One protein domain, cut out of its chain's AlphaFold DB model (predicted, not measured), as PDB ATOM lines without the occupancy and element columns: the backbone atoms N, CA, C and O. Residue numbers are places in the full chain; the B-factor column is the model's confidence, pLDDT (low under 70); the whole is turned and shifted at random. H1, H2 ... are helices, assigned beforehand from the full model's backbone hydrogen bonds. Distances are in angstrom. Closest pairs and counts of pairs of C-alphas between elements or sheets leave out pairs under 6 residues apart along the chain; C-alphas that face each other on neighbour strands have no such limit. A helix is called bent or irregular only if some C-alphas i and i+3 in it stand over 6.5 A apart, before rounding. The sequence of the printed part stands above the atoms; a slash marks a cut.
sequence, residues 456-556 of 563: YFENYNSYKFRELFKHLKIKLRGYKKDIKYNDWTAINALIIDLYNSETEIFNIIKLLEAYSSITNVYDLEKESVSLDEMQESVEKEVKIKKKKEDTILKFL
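Overview. This is residues 456 to 556 of the 563 residues of an uncharacterized protein of seawater metagenome (UniProt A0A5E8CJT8). One long straight helix, H2, makes the long axis; H1 lies beside its earlier part as a loose helical hairpin, and H3 crosses its later part at a steep angle, with residues 543 to 556 sticking out as an arm. The model has no closed core, and H1 and H3 are apart. The printed part has 101 residues with three named helices, in the order H1, H2, H3, and no named strand; the class is all helix. The whole is extended, with a radius of gyration of the C-alphas of 22.4 A, and flat in outline, spanning 70 by 40 by 21 A.

Arrangement. H1, residues 461 to 478, touches H2, residues 485 to 522, and they form a helical hairpin. Their lines stand at a shallow tilt of 19 degrees, and they run opposite ways. H1 touches H2 with residues 461 to 466 alone, and H2 touches H1 with residues 492 to 502 alone; the closest C-alphas of the two are those of Ser 462 and Tyr 499, 5.1 A apart. Residues 475 to 480, of which 475 to 478 belong to H1, stand free. H2 also touches H3, residues 531 to 556, at a steep tilt of 62 degrees, and the two run the same way. Here H2 touches H3 with residues 508 to 518 alone, and H3 touches H2 with residues 531 to 541 alone; the closest C-alphas of the two are those of Tyr 515 and Val 538, 5.9 A apart. H1 and H3 are apart. In H1 and H3 every O i to N i+4 pair is within hydrogen-bond range; in H2, 33 of 34 are.

Along the chain. H1 begins at C-alpha 461, at (102.145, 59.722, 125.103), and measures 25.6 A from first to last C-alpha. H2 measures 55.6 A, from C-alpha 485 at (123.669, 58.133, 133.129) to C-alpha 522 at (70.152, 72.606, 137.450). H3 measures 37.2 A and ends with C-alpha 556 at (65.810, 50.133, 153.183). No helix is bent or irregular.

Size, cuts and confidence. The two C-alphas farthest apart are those of Lys 480 and Phe 555, at 71.1 A. The printed part has no cut. The link from H1 to H2, with 6 residues, and that from H2 to H3, with 8, are both short. Residues 520 to 528, of which 520 to 522 belong to H2, stand free, as do residues 543 to 556 of H3. Without the stretches that stand free, the body has 72 residues and spans 57 by 22 by 17 A. The mean pLDDT of the printed part is 80.3; residues 456 to 459, 521 to 525, 527 and 555 to 556 are under 70.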
ATOM      1  N   TYR A 456      91.329  54.783 127.405       53.03
ATOM      2  CA  TYR A 456      92.580  55.386 126.916       53.03
ATOM      3  C   TYR A 456      93.801  55.294 127.853       53.03
ATOM      4  O   TYR A 456      94.818  55.937 127.590       53.03
ATOM      5  N   PHE A 457      93.760  54.488 128.920       47.16
ATOM      6  CA  PHE A 457      94.917  54.329 129.823       47.16
ATOM      7  C   PHE A 457      96.151  53.722 129.120       47.16
ATOM      8  O   PHE A 457      97.282  53.971 129.532       47.16
ATOM      9  N   GLU A 458      95.954  52.999 128.013       50.03
ATOM     10  CA  GLU A 458      97.023  52.431 127.175       50.03
ATOM     11  C   GLU A 458      97.617  53.437 126.164       50.03
ATOM     12  O   GLU A 458      98.542  53.112 125.419       50.03
ATOM     13  N   ASN A 459      97.120  54.680 126.131       62.47
ATOM     14  CA  ASN A 459      97.429  55.643 125.072       62.47
ATOM     15  C   ASN A 459      98.177  56.908 125.509       62.47
ATOM     16  O   ASN A 459      98.462  57.725 124.626       62.47
ATOM     17  N   TYR A 460      98.541  57.062 126.789       75.69
ATOM     18  CA  TYR A 460      99.380  58.181 127.236       75.69
ATOM     19  C   TYR A 460     100.643  58.293 126.374       75.69
ATOM     20  O   TYR A 460     101.355  57.307 126.141       75.69
ATOM     21  N   ASN A 461     100.939  59.497 125.886       77.69
ATOM     22  CA  ASN A 461     102.145  59.722 125.103       77.69
ATOM     23  C   ASN A 461     103.374  59.492 125.975       77.69
ATOM     24  O   ASN A 461     104.341  58.914 125.487       77.69
ATOM     25  N   SER A 462     103.326  59.841 127.265       83.62
ATOM     26  CA  SER A 462     104.390  59.512 128.222       83.62
ATOM     27  C   SER A 462     104.713  58.017 128.253       83.62
ATOM     28  O   SER A 462     105.884  57.637 128.206       83.62
ATOM     29  N   TYR A 463     103.697  57.149 128.232       79.62
ATOM     30  CA  TYR A 463     103.887  55.703 128.150       79.62
ATOM     31  C   TYR A 463     104.542  55.287 126.823       79.62
ATOM     32  O   TYR A 463     105.542  54.569 126.822       79.62
ATOM     33  N   LYS A 464     104.053  55.801 125.688       81.50
ATOM     34  CA  LYS A 464     104.628  55.516 124.358       81.50
ATOM     35  C   LYS A 464     106.083  55.980 124.245       81.50
ATOM     36  O   LYS A 464     106.927  55.238 123.743       81.50
ATOM     37  N   PHE A 465     106.403  57.170 124.755       79.75
ATOM     38  CA  PHE A 465     107.769  57.690 124.809       79.75
ATOM     39  C   PHE A 465     108.661  56.856 125.725       79.75
ATOM     40  O   PHE A 465     109.808  56.590 125.369       79.75
ATOM     41  N   ARG A 466     108.136  56.377 126.858       86.56
ATOM     42  CA  ARG A 466     108.854  55.460 127.749       86.56
ATOM     43  C   ARG A 466     109.224  54.158 127.046       86.56
ATOM     44  O   ARG A 466     110.380  53.742 127.125       86.56
ATOM     45  N   GLU A 467     108.283  53.531 126.346       84.62
ATOM     46  CA  GLU A 467     108.535  52.276 125.628       84.62
ATOM     47  C   GLU A 467     109.473  52.471 124.430       84.62
ATOM     48  O   GLU A 467     110.414  51.694 124.244       84.62
ATOM     49  N   LEU A 468     109.316  53.564 123.678       79.31
ATOM     50  CA  LEU A 468     110.248  53.929 122.611       79.31
ATOM     51  C   LEU A 468     111.664  54.157 123.156       79.31
ATOM     52  O   LEU A 468     112.636  53.647 122.596       79.31
ATOM     53  N   PHE A 469     111.795  54.884 124.266       88.44
ATOM     54  CA  PHE A 469     113.084  55.144 124.900       88.44
ATOM     55  C   PHE A 469     113.748  53.852 125.394       88.44
ATOM     56  O   PHE A 469     114.934  53.630 125.132       88.44
ATOM     57  N   LYS A 470     112.982  52.951 126.027       87.06
ATOM     58  CA  LYS A 470     113.453  51.606 126.396       87.06
ATOM     59  C   LYS A 470     113.960  50.838 125.174       87.06
ATOM     60  O   LYS A 470     115.069  50.303 125.212       87.06
ATOM     61  N   HIS A 471     113.192  50.818 124.084       79.88
ATOM     62  CA  HIS A 471     113.570  50.126 122.853       79.88
ATOM     63  C   HIS A 471     114.860  50.696 122.239       79.88
ATOM     64  O   HIS A 471     115.771  49.944 121.886       79.88
ATOM     65  N   LEU A 472     114.984  52.023 122.162       82.12
ATOM     66  CA  LEU A 472     116.189  52.686 121.658       82.12
ATOM     67  C   LEU A 472     117.415  52.377 122.521       82.12
ATOM     68  O   LEU A 472     118.485  52.102 121.977       82.12
ATOM     69  N   LYS A 473     117.261  52.347 123.849       91.19
ATOM     70  CA  LYS A 473     118.335  51.955 124.771       91.19
ATOM     71  C   LYS A 473     118.790  50.511 124.537       91.19
ATOM     72  O   LYS A 473     119.991  50.261 124.461       91.19
ATOM     73  N   ILE A 474     117.854  49.571 124.369       85.94
ATOM     74  CA  ILE A 474     118.166  48.169 124.027       85.94
ATOM     75  C   ILE A 474     118.951  48.106 122.711       85.94
ATOM     76  O   ILE A 474     119.983  47.442 122.625       85.94
ATOM     77  N   LYS A 475     118.504  48.847 121.696       80.44
ATOM     78  CA  LYS A 475     119.150  48.875 120.384       80.44
ATOM     79  C   LYS A 475     120.561  49.469 120.430       80.44
ATOM     80  O   LYS A 475     121.464  48.928 119.798       80.44
ATOM     81  N   LEU A 476     120.772  50.545 121.193       86.25
ATOM     82  CA  LEU A 476     122.099  51.138 121.392       86.25
ATOM     83  C   LEU A 476     123.073  50.138 122.015       86.25
ATOM     84  O   LEU A 476     124.190  49.989 121.512       86.25
ATOM     85  N   ARG A 477     122.619  49.387 123.027       90.31
ATOM     86  CA  ARG A 477     123.421  48.331 123.661       90.31
ATOM     87  C   ARG A 477     123.827  47.243 122.675       90.31
ATOM     88  O   ARG A 477     124.971  46.798 122.713       90.31
ATOM     89  N   GLY A 478     122.947  46.892 121.734       82.12
ATOM     90  CA  GLY A 478     123.268  45.989 120.623       82.12
ATOM     91  C   GLY A 478     124.434  46.474 119.749       82.12
ATOM     92  O   GLY A 478     125.191  45.663 119.225       82.12
ATOM     93  N   TYR A 479     124.650  47.790 119.655       87.75
ATOM     94  CA  TYR A 479     125.793  48.396 118.960       87.75
ATOM     95  C   TYR A 479     127.006  48.655 119.865       87.75
ATOM     96  O   TYR A 479     127.889  49.426 119.487       87.75
ATOM     97  N   LYS A 480     127.056  48.054 121.062       94.38
ATOM     98  CA  LYS A 480     128.087  48.317 122.081       94.38
ATOM     99  C   LYS A 480     128.186  49.804 122.468       94.38
ATOM    100  O   LYS A 480     129.258  50.291 122.817       94.38
ATOM    101  N   LYS A 481     127.069  50.536 122.395       93.00
ATOM    102  CA  LYS A 481     126.925  51.917 122.878       93.00
ATOM    103  C   LYS A 481     125.915  51.930 124.028       93.00
ATOM    104  O   LYS A 481     124.957  51.169 124.005       93.00
ATOM    105  N   ASP A 482     126.088  52.792 125.023       93.44
ATOM    106  CA  ASP A 482     125.046  53.039 126.031       93.44
ATOM    107  C   ASP A 482     124.833  54.547 126.190       93.44
ATOM    108  O   ASP A 482     125.658  55.364 125.772       93.44
ATOM    109  N   ILE A 483     123.688  54.910 126.755       93.19
ATOM    110  CA  ILE A 483     123.345  56.291 127.078       93.19
ATOM    111  C   ILE A 483     124.066  56.653 128.378       93.19
ATOM    112  O   ILE A 483     124.053  55.872 129.334       93.19
ATOM    113  N   LYS A 484     124.688  57.837 128.434       95.12
ATOM    114  CA  LYS A 484     125.305  58.323 129.674       95.12
ATOM    115  C   LYS A 484     124.238  58.433 130.764       95.12
ATOM    116  O   LYS A 484     123.102  58.817 130.497       95.12
ATOM    117  N   TYR A 485     124.609  58.137 132.005       93.75
ATOM    118  CA  TYR A 485     123.669  58.133 133.129       93.75
ATOM    119  C   TYR A 485     122.915  59.467 133.294       93.75
ATOM    120  O   TYR A 485     121.702  59.468 133.512       93.75
ATOM    121  N   ASN A 486     123.608  60.593 133.108       92.56
ATOM    122  CA  ASN A 486     123.006  61.924 133.205       92.56
ATOM    123  C   ASN A 486     121.936  62.146 132.122       92.56
ATOM    124  O   ASN A 486     120.838  62.592 132.441       92.56
ATOM    125  N   ASP A 487     122.211  61.751 130.876       91.19
ATOM    126  CA  ASP A 487     121.255  61.867 129.765       91.19
ATOM    127  C   ASP A 487     120.039  60.957 129.988       91.19
ATOM    128  O   ASP A 487     118.898  61.356 129.763       91.19
ATOM    129  N   TRP A 488     120.262  59.736 130.488       93.31
ATOM    130  CA  TRP A 488     119.181  58.810 130.836       93.31
ATOM    131  C   TRP A 488     118.270  59.377 131.931       93.31
ATOM    132  O   TRP A 488     117.048  59.269 131.832       93.31
ATOM    133  N   THR A 489     118.860  60.001 132.949       92.69
ATOM    134  CA  THR A 489     118.122  60.623 134.055       92.69
ATOM    135  C   THR A 489     117.308  61.815 133.561       92.69
ATOM    136  O   THR A 489     116.118  61.893 133.851       92.69
ATOM    137  N   ALA A 490     117.910  62.688 132.747       92.44
ATOM    138  CA  ALA A 490     117.229  63.843 132.166       92.44
ATOM    139  C   ALA A 490     116.047  63.431 131.270       92.44
ATOM    140  O   ALA A 490     114.957  63.982 131.392       92.44
ATOM    141  N   ILE A 491     116.225  62.420 130.413       87.19
ATOM    142  CA  ILE A 491     115.146  61.925 129.545       87.19
ATOM    143  C   ILE A 491     114.008  61.310 130.369       87.19
ATOM    144  O   ILE A 491     112.840  61.547 130.071       87.19
ATOM    145  N   ASN A 492     114.317  60.546 131.423       90.06
ATOM    146  CA  ASN A 492     113.276  60.002 132.294       90.06
ATOM    147  C   ASN A 492     112.528  61.082 133.071       90.06
ATOM    148  O   ASN A 492     111.319  60.947 133.227       90.06
ATOM    149  N   ALA A 493     113.215  62.128 133.535       92.19
ATOM    150  CA  ALA A 493     112.563  63.261 134.183       92.19
ATOM    151  C   ALA A 493     111.527  63.894 133.240       92.19
ATOM    152  O   ALA A 493     110.363  63.994 133.604       92.19
ATOM    153  N   LEU A 494     111.895  64.148 131.978       90.75
ATOM    154  CA  LEU A 494     110.964  64.674 130.970       90.75
ATOM    155  C   LEU A 494     109.771  63.742 130.695       90.75
ATOM    156  O   LEU A 494     108.653  64.208 130.489       90.75
ATOM    157  N   ILE A 495     109.985  62.422 130.685       87.06
ATOM    158  CA  ILE A 495     108.899  61.441 130.516       87.06
ATOM    159  C   ILE A 495     107.943  61.467 131.718       87.06
ATOM    160  O   ILE A 495     106.731  61.350 131.533       87.06
ATOM    161  N   ILE A 496     108.472  61.618 132.935       87.62
ATOM    162  CA  ILE A 496     107.681  61.735 134.167       87.62
ATOM    163  C   ILE A 496     106.898  63.052 134.175       87.62
ATOM    164  O   ILE A 496     105.704  63.042 134.460       87.62
ATOM    165  N   ASP A 497     107.527  64.161 133.796       86.31
ATOM    166  CA  ASP A 497     106.868  65.468 133.715       86.31
ATOM    167  C   ASP A 497     105.718  65.450 132.700       86.31
ATOM    168  O   ASP A 497     104.626  65.959 132.973       86.31
ATOM    169  N   LEU A 498     105.922  64.790 131.553       86.44
ATOM    170  CA  LEU A 498     104.868  64.573 130.565       86.44
ATOM    171  C   LEU A 498     103.721  63.734 131.142       86.44
ATOM    172  O   LEU A 498     102.563  64.094 130.961       86.44
ATOM    173  N   TYR A 499     104.024  62.652 131.862       86.62
ATOM    174  CA  TYR A 499     103.007  61.817 132.510       86.62
ATOM    175  C   TYR A 499     102.171  62.603 133.529       86.62
ATOM    176  O   TYR A 499     100.944  62.493 133.552       86.62
ATOM    177  N   ASN A 500     102.825  63.427 134.351       85.94
ATOM    178  CA  ASN A 500     102.154  64.268 135.337       85.94
ATOM    179  C   ASN A 500     101.231  65.287 134.653       85.94
ATOM    180  O   ASN A 500     100.073  65.419 135.040       85.94
ATOM    181  N   SER A 501     101.707  65.922 133.578       81.75
ATOM    182  CA  SER A 501     100.917  66.875 132.786       81.75
ATOM    183  C   SER A 501      99.709  66.208 132.115       81.75
ATOM    184  O   SER A 501      98.602  66.742 132.135       81.75
ATOM    185  N   GLU A 502      99.889  65.013 131.538       82.12
ATOM    186  CA  GLU A 502      98.792  64.230 130.951       82.12
ATOM    187  C   GLU A 502      97.746  63.837 132.007       82.12
ATOM    188  O   GLU A 502      96.544  63.893 131.743       82.12
ATOM    189  N   THR A 503      98.196  63.499 133.217       81.94
ATOM    190  CA  THR A 503      97.324  63.170 134.353       81.94
ATOM    191  C   THR A 503      96.517  64.384 134.818       81.94
ATOM    192  O   THR A 503      95.322  64.263 135.092       81.94
ATOM    193  N   GLU A 504      97.137  65.561 134.883       80.81
ATOM    194  CA  GLU A 504      96.468  66.809 135.260       80.81
ATOM    195  C   GLU A 504      95.377  67.193 134.252       80.81
ATOM    196  O   GLU A 504      94.229  67.417 134.640       80.81
ATOM    197  N   ILE A 505      95.692  67.160 132.952       75.31
ATOM    198  CA  ILE A 505      94.715  67.404 131.877       75.31
ATOM    199  C   ILE A 505      93.534  66.438 131.995       75.31
ATOM    200  O   ILE A 505      92.378  66.840 131.867       75.31
ATOM    201  N   PHE A 506      93.805  65.164 132.267       77.56
ATOM    202  CA  PHE A 506      92.756  64.165 132.417       77.56
ATOM    203  C   PHE A 506      91.851  64.428 133.628       77.56
ATOM    204  O   PHE A 506      90.631  64.272 133.538       77.56
ATOM    205  N   ASN A 507      92.423  64.864 134.751       79.12
ATOM    206  CA  ASN A 507      91.644  65.260 135.921       79.12
ATOM    207  C   ASN A 507      90.755  66.476 135.622       79.12
ATOM    208  O   ASN A 507      89.595  66.488 136.031       79.12
ATOM    209  N   ILE A 508      91.253  67.443 134.845       75.25
ATOM    210  CA  ILE A 508      90.463  68.591 134.380       75.25
ATOM    211  C   ILE A 508      89.305  68.135 133.480       75.25
ATOM    212  O   ILE A 508      88.177  68.584 133.667       75.25
ATOM    213  N   ILE A 509      89.537  67.209 132.543       71.69
ATOM    214  CA  ILE A 509      88.477  66.669 131.669       71.69
ATOM    215  C   ILE A 509      87.382  65.984 132.497       71.69
ATOM    216  O   ILE A 509      86.202  66.279 132.315       71.69
ATOM    217  N   LYS A 510      87.756  65.136 133.462       76.12
ATOM    218  CA  LYS A 510      86.795  64.504 134.384       76.12
ATOM    219  C   LYS A 510      85.988  65.524 135.176       76.12
ATOM    220  O   LYS A 510      84.793  65.330 135.402       76.12
ATOM    221  N   LEU A 511      86.645  66.589 135.625       79.06
ATOM    222  CA  LEU A 511      85.981  67.659 136.349       79.06
ATOM    223  C   LEU A 511      84.956  68.373 135.456       79.06
ATOM    224  O   LEU A 511      83.826  68.590 135.889       79.06
ATOM    225  N   LEU A 512      85.314  68.662 134.202       72.00
ATOM    226  CA  LEU A 512      84.417  69.261 133.210       72.00
ATOM    227  C   LEU A 512      83.211  68.365 132.893       72.00
ATOM    228  O   LEU A 512      82.090  68.863 132.812       72.00
ATOM    229  N   GLU A 513      83.403  67.050 132.763       74.12
ATOM    230  CA  GLU A 513      82.314  66.079 132.564       74.12
ATOM    231  C   GLU A 513      81.333  66.066 133.742       74.12
ATOM    232  O   GLU A 513      80.107  66.113 133.565       74.12
ATOM    233  N   ALA A 514      81.874  66.014 134.960       77.19
ATOM    234  CA  ALA A 514      81.080  66.033 136.177       77.19
ATOM    235  C   ALA A 514      80.317  67.357 136.313       77.19
ATOM    236  O   ALA A 514      79.131  67.348 136.643       77.19
ATOM    237  N   TYR A 515      80.964  68.481 135.997       76.06
ATOM    238  CA  TYR A 515      80.345  69.799 136.029       76.06
ATOM    239  C   TYR A 515      79.247  69.953 134.968       76.06
ATOM    240  O   TYR A 515      78.139  70.368 135.298       76.06
ATOM    241  N   SER A 516      79.493  69.529 133.723       71.88
ATOM    242  CA  SER A 516      78.489  69.556 132.647       71.88
ATOM    243  C   SER A 516      77.244  68.735 132.999       71.88
ATOM    244  O   SER A 516      76.113  69.142 132.723       71.88
ATOM    245  N   SER A 517      77.433  67.601 133.676       73.19
ATOM    246  CA  SER A 517      76.322  66.777 134.164       73.19
ATOM    247  C   SER A 517      75.480  67.494 135.227       73.19
ATOM    248  O   SER A 517      74.285  67.241 135.323       73.19
ATOM    249  N   ILE A 518      76.086  68.383 136.020       78.06
ATOM    250  CA  ILE A 518      75.395  69.198 137.028       78.06
ATOM    251  C   ILE A 518      74.658  70.357 136.351       78.06
ATOM    252  O   ILE A 518      73.474  70.555 136.612       78.06
ATOM    253  N   THR A 519      75.307  71.099 135.450       75.81
ATOM    254  CA  THR A 519      74.679  72.257 134.790       75.81
ATOM    255  C   THR A 519      73.465  71.863 133.955       75.81
ATOM    256  O   THR A 519      72.467  72.572 133.987       75.81
ATOM    257  N   ASN A 520      73.502  70.700 133.293       71.00
ATOM    258  CA  ASN A 520      72.363  70.173 132.531       71.00
ATOM    259  C   ASN A 520      71.152  69.808 133.410       71.00
ATOM    260  O   ASN A 520      70.044  69.690 132.897       71.00
ATOM    261  N   VAL A 521      71.352  69.581 134.713       67.62
ATOM    262  CA  VAL A 521      70.284  69.211 135.658       67.62
ATOM    263  C   VAL A 521      69.704  70.433 136.367       67.62
ATOM    264  O   VAL A 521      68.523  70.431 136.704       67.62
ATOM    265  N   TYR A 522      70.520  71.461 136.610       69.25
ATOM    266  CA  TYR A 522      70.152  72.606 137.450       69.25
ATOM    267  C   TYR A 522      69.956  73.929 136.687       69.25
ATOM    268  O   TYR A 522      69.786  74.955 137.338       69.25
ATOM    269  N   ASP A 523      69.973  73.909 135.348       66.38
ATOM    270  CA  ASP A 523      69.717  75.061 134.459       66.38
ATOM    271  C   ASP A 523      70.517  76.322 134.852       66.38
ATOM    272  O   ASP A 523      70.011  77.438 134.974       66.38
ATOM    273  N   LEU A 524      71.806  76.121 135.148       69.69
ATOM    274  CA  LEU A 524      72.696  77.182 135.617       69.69
ATOM    275  C   LEU A 524      73.254  77.974 134.425       69.69
ATOM    276  O   LEU A 524      74.304  77.633 133.883       69.69
ATOM    277  N   GLU A 525      72.579  79.058 134.044       61.97
ATOM    278  CA  GLU A 525      73.057  80.025 133.044       61.97
ATOM    279  C   GLU A 525      74.162  80.937 133.620       61.97
ATOM    280  O   GLU A 525      73.946  82.112 133.915       61.97
ATOM    281  N   LYS A 526      75.376  80.408 133.813       71.31
ATOM    282  CA  LYS A 526      76.569  81.241 134.055       71.31
ATOM    283  C   LYS A 526      77.418  81.328 132.787       71.31
ATOM    284  O   LYS A 526      77.822  80.306 132.244       71.31
ATOM    285  N   GLU A 527      77.733  82.550 132.353       68.25
ATOM    286  CA  GLU A 527      78.538  82.810 131.145       68.25
ATOM    287  C   GLU A 527      80.007  82.362 131.276       68.25
ATOM    288  O   GLU A 527      80.653  82.047 130.275       68.25
ATOM    289  N   SER A 528      80.536  82.283 132.500       73.12
ATOM    290  CA  SER A 528      81.882  81.772 132.780       73.12
ATOM    291  C   SER A 528      81.970  81.167 134.176       73.12
ATOM    292  O   SER A 528      81.348  81.674 135.110       73.12
ATOM    293  N   VAL A 529      82.769  80.110 134.320       77.88
ATOM    294  CA  VAL A 529      83.008  79.412 135.589       77.88
ATOM    295  C   VAL A 529      84.490  79.052 135.649       77.88
ATOM    296  O   VAL A 529      85.045  78.560 134.665       77.88
ATOM    297  N   SER A 530      85.145  79.335 136.771       84.06
ATOM    298  CA  SER A 530      86.544  78.960 137.013       84.06
ATOM    299  C   SER A 530      86.684  77.472 137.366       84.06
ATOM    300  O   SER A 530      85.717  76.831 137.779       84.06
ATOM    301  N   LEU A 531      87.889  76.900 137.226       71.25
ATOM    302  CA  LEU A 531      88.143  75.496 137.593       71.25
ATOM    303  C   LEU A 531      87.843  75.217 139.074       71.25
ATOM    304  O   LEU A 531      87.243  74.188 139.382       71.25
ATOM    305  N   ASP A 532      88.181  76.150 139.966       84.44
ATOM    306  CA  ASP A 532      87.919  76.017 141.403       84.44
ATOM    307  C   ASP A 532      86.411  75.990 141.702       84.44
ATOM    308  O   ASP A 532      85.934  75.137 142.450       84.44
ATOM    309  N   GLU A 533      85.625  76.853 141.047       81.56
ATOM    310  CA  GLU A 533      84.161  76.861 141.179       81.56
ATOM    311  C   GLU A 533      83.515  75.588 140.610       81.56
ATOM    312  O   GLU A 533      82.525  75.086 141.160       81.56
ATOM    313  N   MET A 534      84.062  75.042 139.514       78.38
ATOM    314  CA  MET A 534      83.622  73.752 138.974       78.38
ATOM    315  C   MET A 534      83.896  72.632 139.974       78.38
ATOM    316  O   MET A 534      83.009  71.815 140.233       78.38
ATOM    317  N   GLN A 535      85.094  72.615 140.563       85.44
ATOM    318  CA  GLN A 535      85.482  71.634 141.570       85.44
ATOM    319  C   GLN A 535      84.581  71.702 142.798       85.44
ATOM    320  O   GLN A 535      84.016  70.679 143.189       85.44
ATOM    321  N   GLU A 536      84.358  72.892 143.351       86.69
ATOM    322  CA  GLU A 536      83.476  73.077 144.502       86.69
ATOM    323  C   GLU A 536      82.045  72.594 144.202       86.69
ATOM    324  O   GLU A 536      81.422  71.898 145.014       86.69
ATOM    325  N   SER A 537      81.533  72.898 143.005       81.25
ATOM    326  CA  SER A 537      80.198  72.476 142.563       81.25
ATOM    327  C   SER A 537      80.082  70.954 142.452       81.25
ATOM    328  O   SER A 537      79.105  70.364 142.929       81.25
ATOM    329  N   VAL A 538      81.092  70.302 141.868       83.44
ATOM    330  CA  VAL A 538      81.155  68.839 141.747       83.44
ATOM    331  C   VAL A 538      81.259  68.179 143.119       83.44
ATOM    332  O   VAL A 538      80.499  67.255 143.415       83.44
ATOM    333  N   GLU A 539      82.130  68.671 143.999       87.50
ATOM    334  CA  GLU A 539      82.280  68.147 145.359       87.50
ATOM    335  C   GLU A 539      80.994  68.289 146.185       87.50
ATOM    336  O   GLU A 539      80.622  67.376 146.935       87.50
ATOM    337  N   LYS A 540      80.284  69.412 146.039       86.94
ATOM    338  CA  LYS A 540      78.994  69.648 146.696       86.94
ATOM    339  C   LYS A 540      77.937  68.645 146.233       86.94
ATOM    340  O   LYS A 540      77.260  68.058 147.080       86.94
ATOM    341  N   GLU A 541      77.820  68.391 144.930       80.88
ATOM    342  CA  GLU A 541      76.873  67.405 144.394       80.88
ATOM    343  C   GLU A 541      77.223  65.980 144.842       80.88
ATOM    344  O   GLU A 541      76.336  65.229 145.254       80.88
ATOM    345  N   VAL A 542      78.508  65.606 144.849       80.50
ATOM    346  CA  VAL A 542      78.958  64.298 145.361       80.50
ATOM    347  C   VAL A 542      78.559  64.120 146.830       80.50
ATOM    348  O   VAL A 542      78.022  63.071 147.201       80.50
ATOM    349  N   LYS A 543      78.736  65.151 147.671       86.31
ATOM    350  CA  LYS A 543      78.286  65.138 149.077       86.31
ATOM    351  C   LYS A 543      76.761  64.986 149.190       86.31
ATOM    352  O   LYS A 543      76.289  64.233 150.045       86.31
ATOM    353  N   ILE A 544      75.986  65.656 148.330       80.38
ATOM    354  CA  ILE A 544      74.515  65.553 148.299       80.38
ATOM    355  C   ILE A 544      74.067  64.146 147.881       80.38
ATOM    356  O   ILE A 544      73.222  63.558 148.561       80.38
ATOM    357  N   LYS A 545      74.638  63.585 146.806       76.50
ATOM    358  CA  LYS A 545      74.336  62.224 146.330       76.50
ATOM    359  C   LYS A 545      74.626  61.183 147.403       76.50
ATOM    360  O   LYS A 545      73.732  60.415 147.742       76.50
ATOM    361  N   LYS A 546      75.802  61.248 148.031       82.44
ATOM    362  CA  LYS A 546      76.170  60.348 149.132       82.44
ATOM    363  C   LYS A 546      75.188  60.435 150.305       82.44
ATOM    364  O   LYS A 546      74.732  59.417 150.813       82.44
ATOM    365  N   LYS A 547      74.767  61.647 150.692       85.50
ATOM    366  CA  LYS A 547      73.747  61.837 151.742       85.50
ATOM    367  C   LYS A 547      72.386  61.236 151.353       85.50
ATOM    368  O   LYS A 547      71.701  60.680 152.217       85.50
ATOM    369  N   LYS A 548      71.977  61.341 150.081       78.00
ATOM    370  CA  LYS A 548      70.748  60.711 149.562       78.00
ATOM    371  C   LYS A 548      70.858  59.185 149.583       78.00
ATOM    372  O   LYS A 548      69.949  58.540 150.098       78.00
ATOM    373  N   GLU A 549      71.968  58.622 149.112       79.25
ATOM    374  CA  GLU A 549      72.245  57.180 149.151       79.25
ATOM    375  C   GLU A 549      72.213  56.638 150.582       79.25
ATOM    376  O   GLU A 549      71.492  55.681 150.853       79.25
ATOM    377  N   ASP A 550      72.885  57.299 151.528       85.12
ATOM    378  CA  ASP A 550      72.866  56.919 152.945       85.12
ATOM    379  C   ASP A 550      71.448  56.961 153.536       85.12
ATOM    380  O   ASP A 550      71.082  56.132 154.375       85.12
ATOM    381  N   THR A 551      70.628  57.922 153.102       84.06
ATOM    382  CA  THR A 551      69.229  58.051 153.535       84.06
ATOM    383  C   THR A 551      68.370  56.918 152.976       84.06
ATOM    384  O   THR A 551      67.619  56.301 153.732       84.06
ATOM    385  N   ILE A 552      68.523  56.591 151.690       73.44
ATOM    386  CA  ILE A 552      67.858  55.446 151.050       73.44
ATOM    387  C   ILE A 552      68.287  54.148 151.736       73.44
ATOM    388  O   ILE A 552      67.440  53.344 152.110       73.44
ATOM    389  N   LEU A 553      69.582  53.969 151.996       70.31
ATOM    390  CA  LEU A 553      70.110  52.787 152.670       70.31
ATOM    391  C   LEU A 553      69.546  52.645 154.093       70.31
ATOM    392  O   LEU A 553      69.189  51.545 154.513       70.31
ATOM    393  N   LYS A 554      69.426  53.749 154.845       84.94
ATOM    394  CA  LYS A 554      68.768  53.763 156.163       84.94
ATOM    395  C   LYS A 554      67.288  53.395 156.066       84.94
ATOM    396  O   LYS A 554      66.802  52.649 156.915       84.94
ATOM    397  N   PHE A 555      66.586  53.890 155.050       69.62
ATOM    398  CA  PHE A 555      65.179  53.571 154.813       69.62
ATOM    399  C   PHE A 555      64.985  52.091 154.455       69.62
ATOM    400  O   PHE A 555      64.184  51.412 155.095       69.62
ATOM    401  N   LEU A 556      65.798  51.554 153.540       57.31
ATOM    402  CA  LEU A 556      65.810  50.133 153.183       57.31
ATOM    403  C   LEU A 556      66.115  49.246 154.396       57.31
ATOM    404  O   LEU A 556      65.421  48.262 154.627       57.31
TER     405      LEU A 556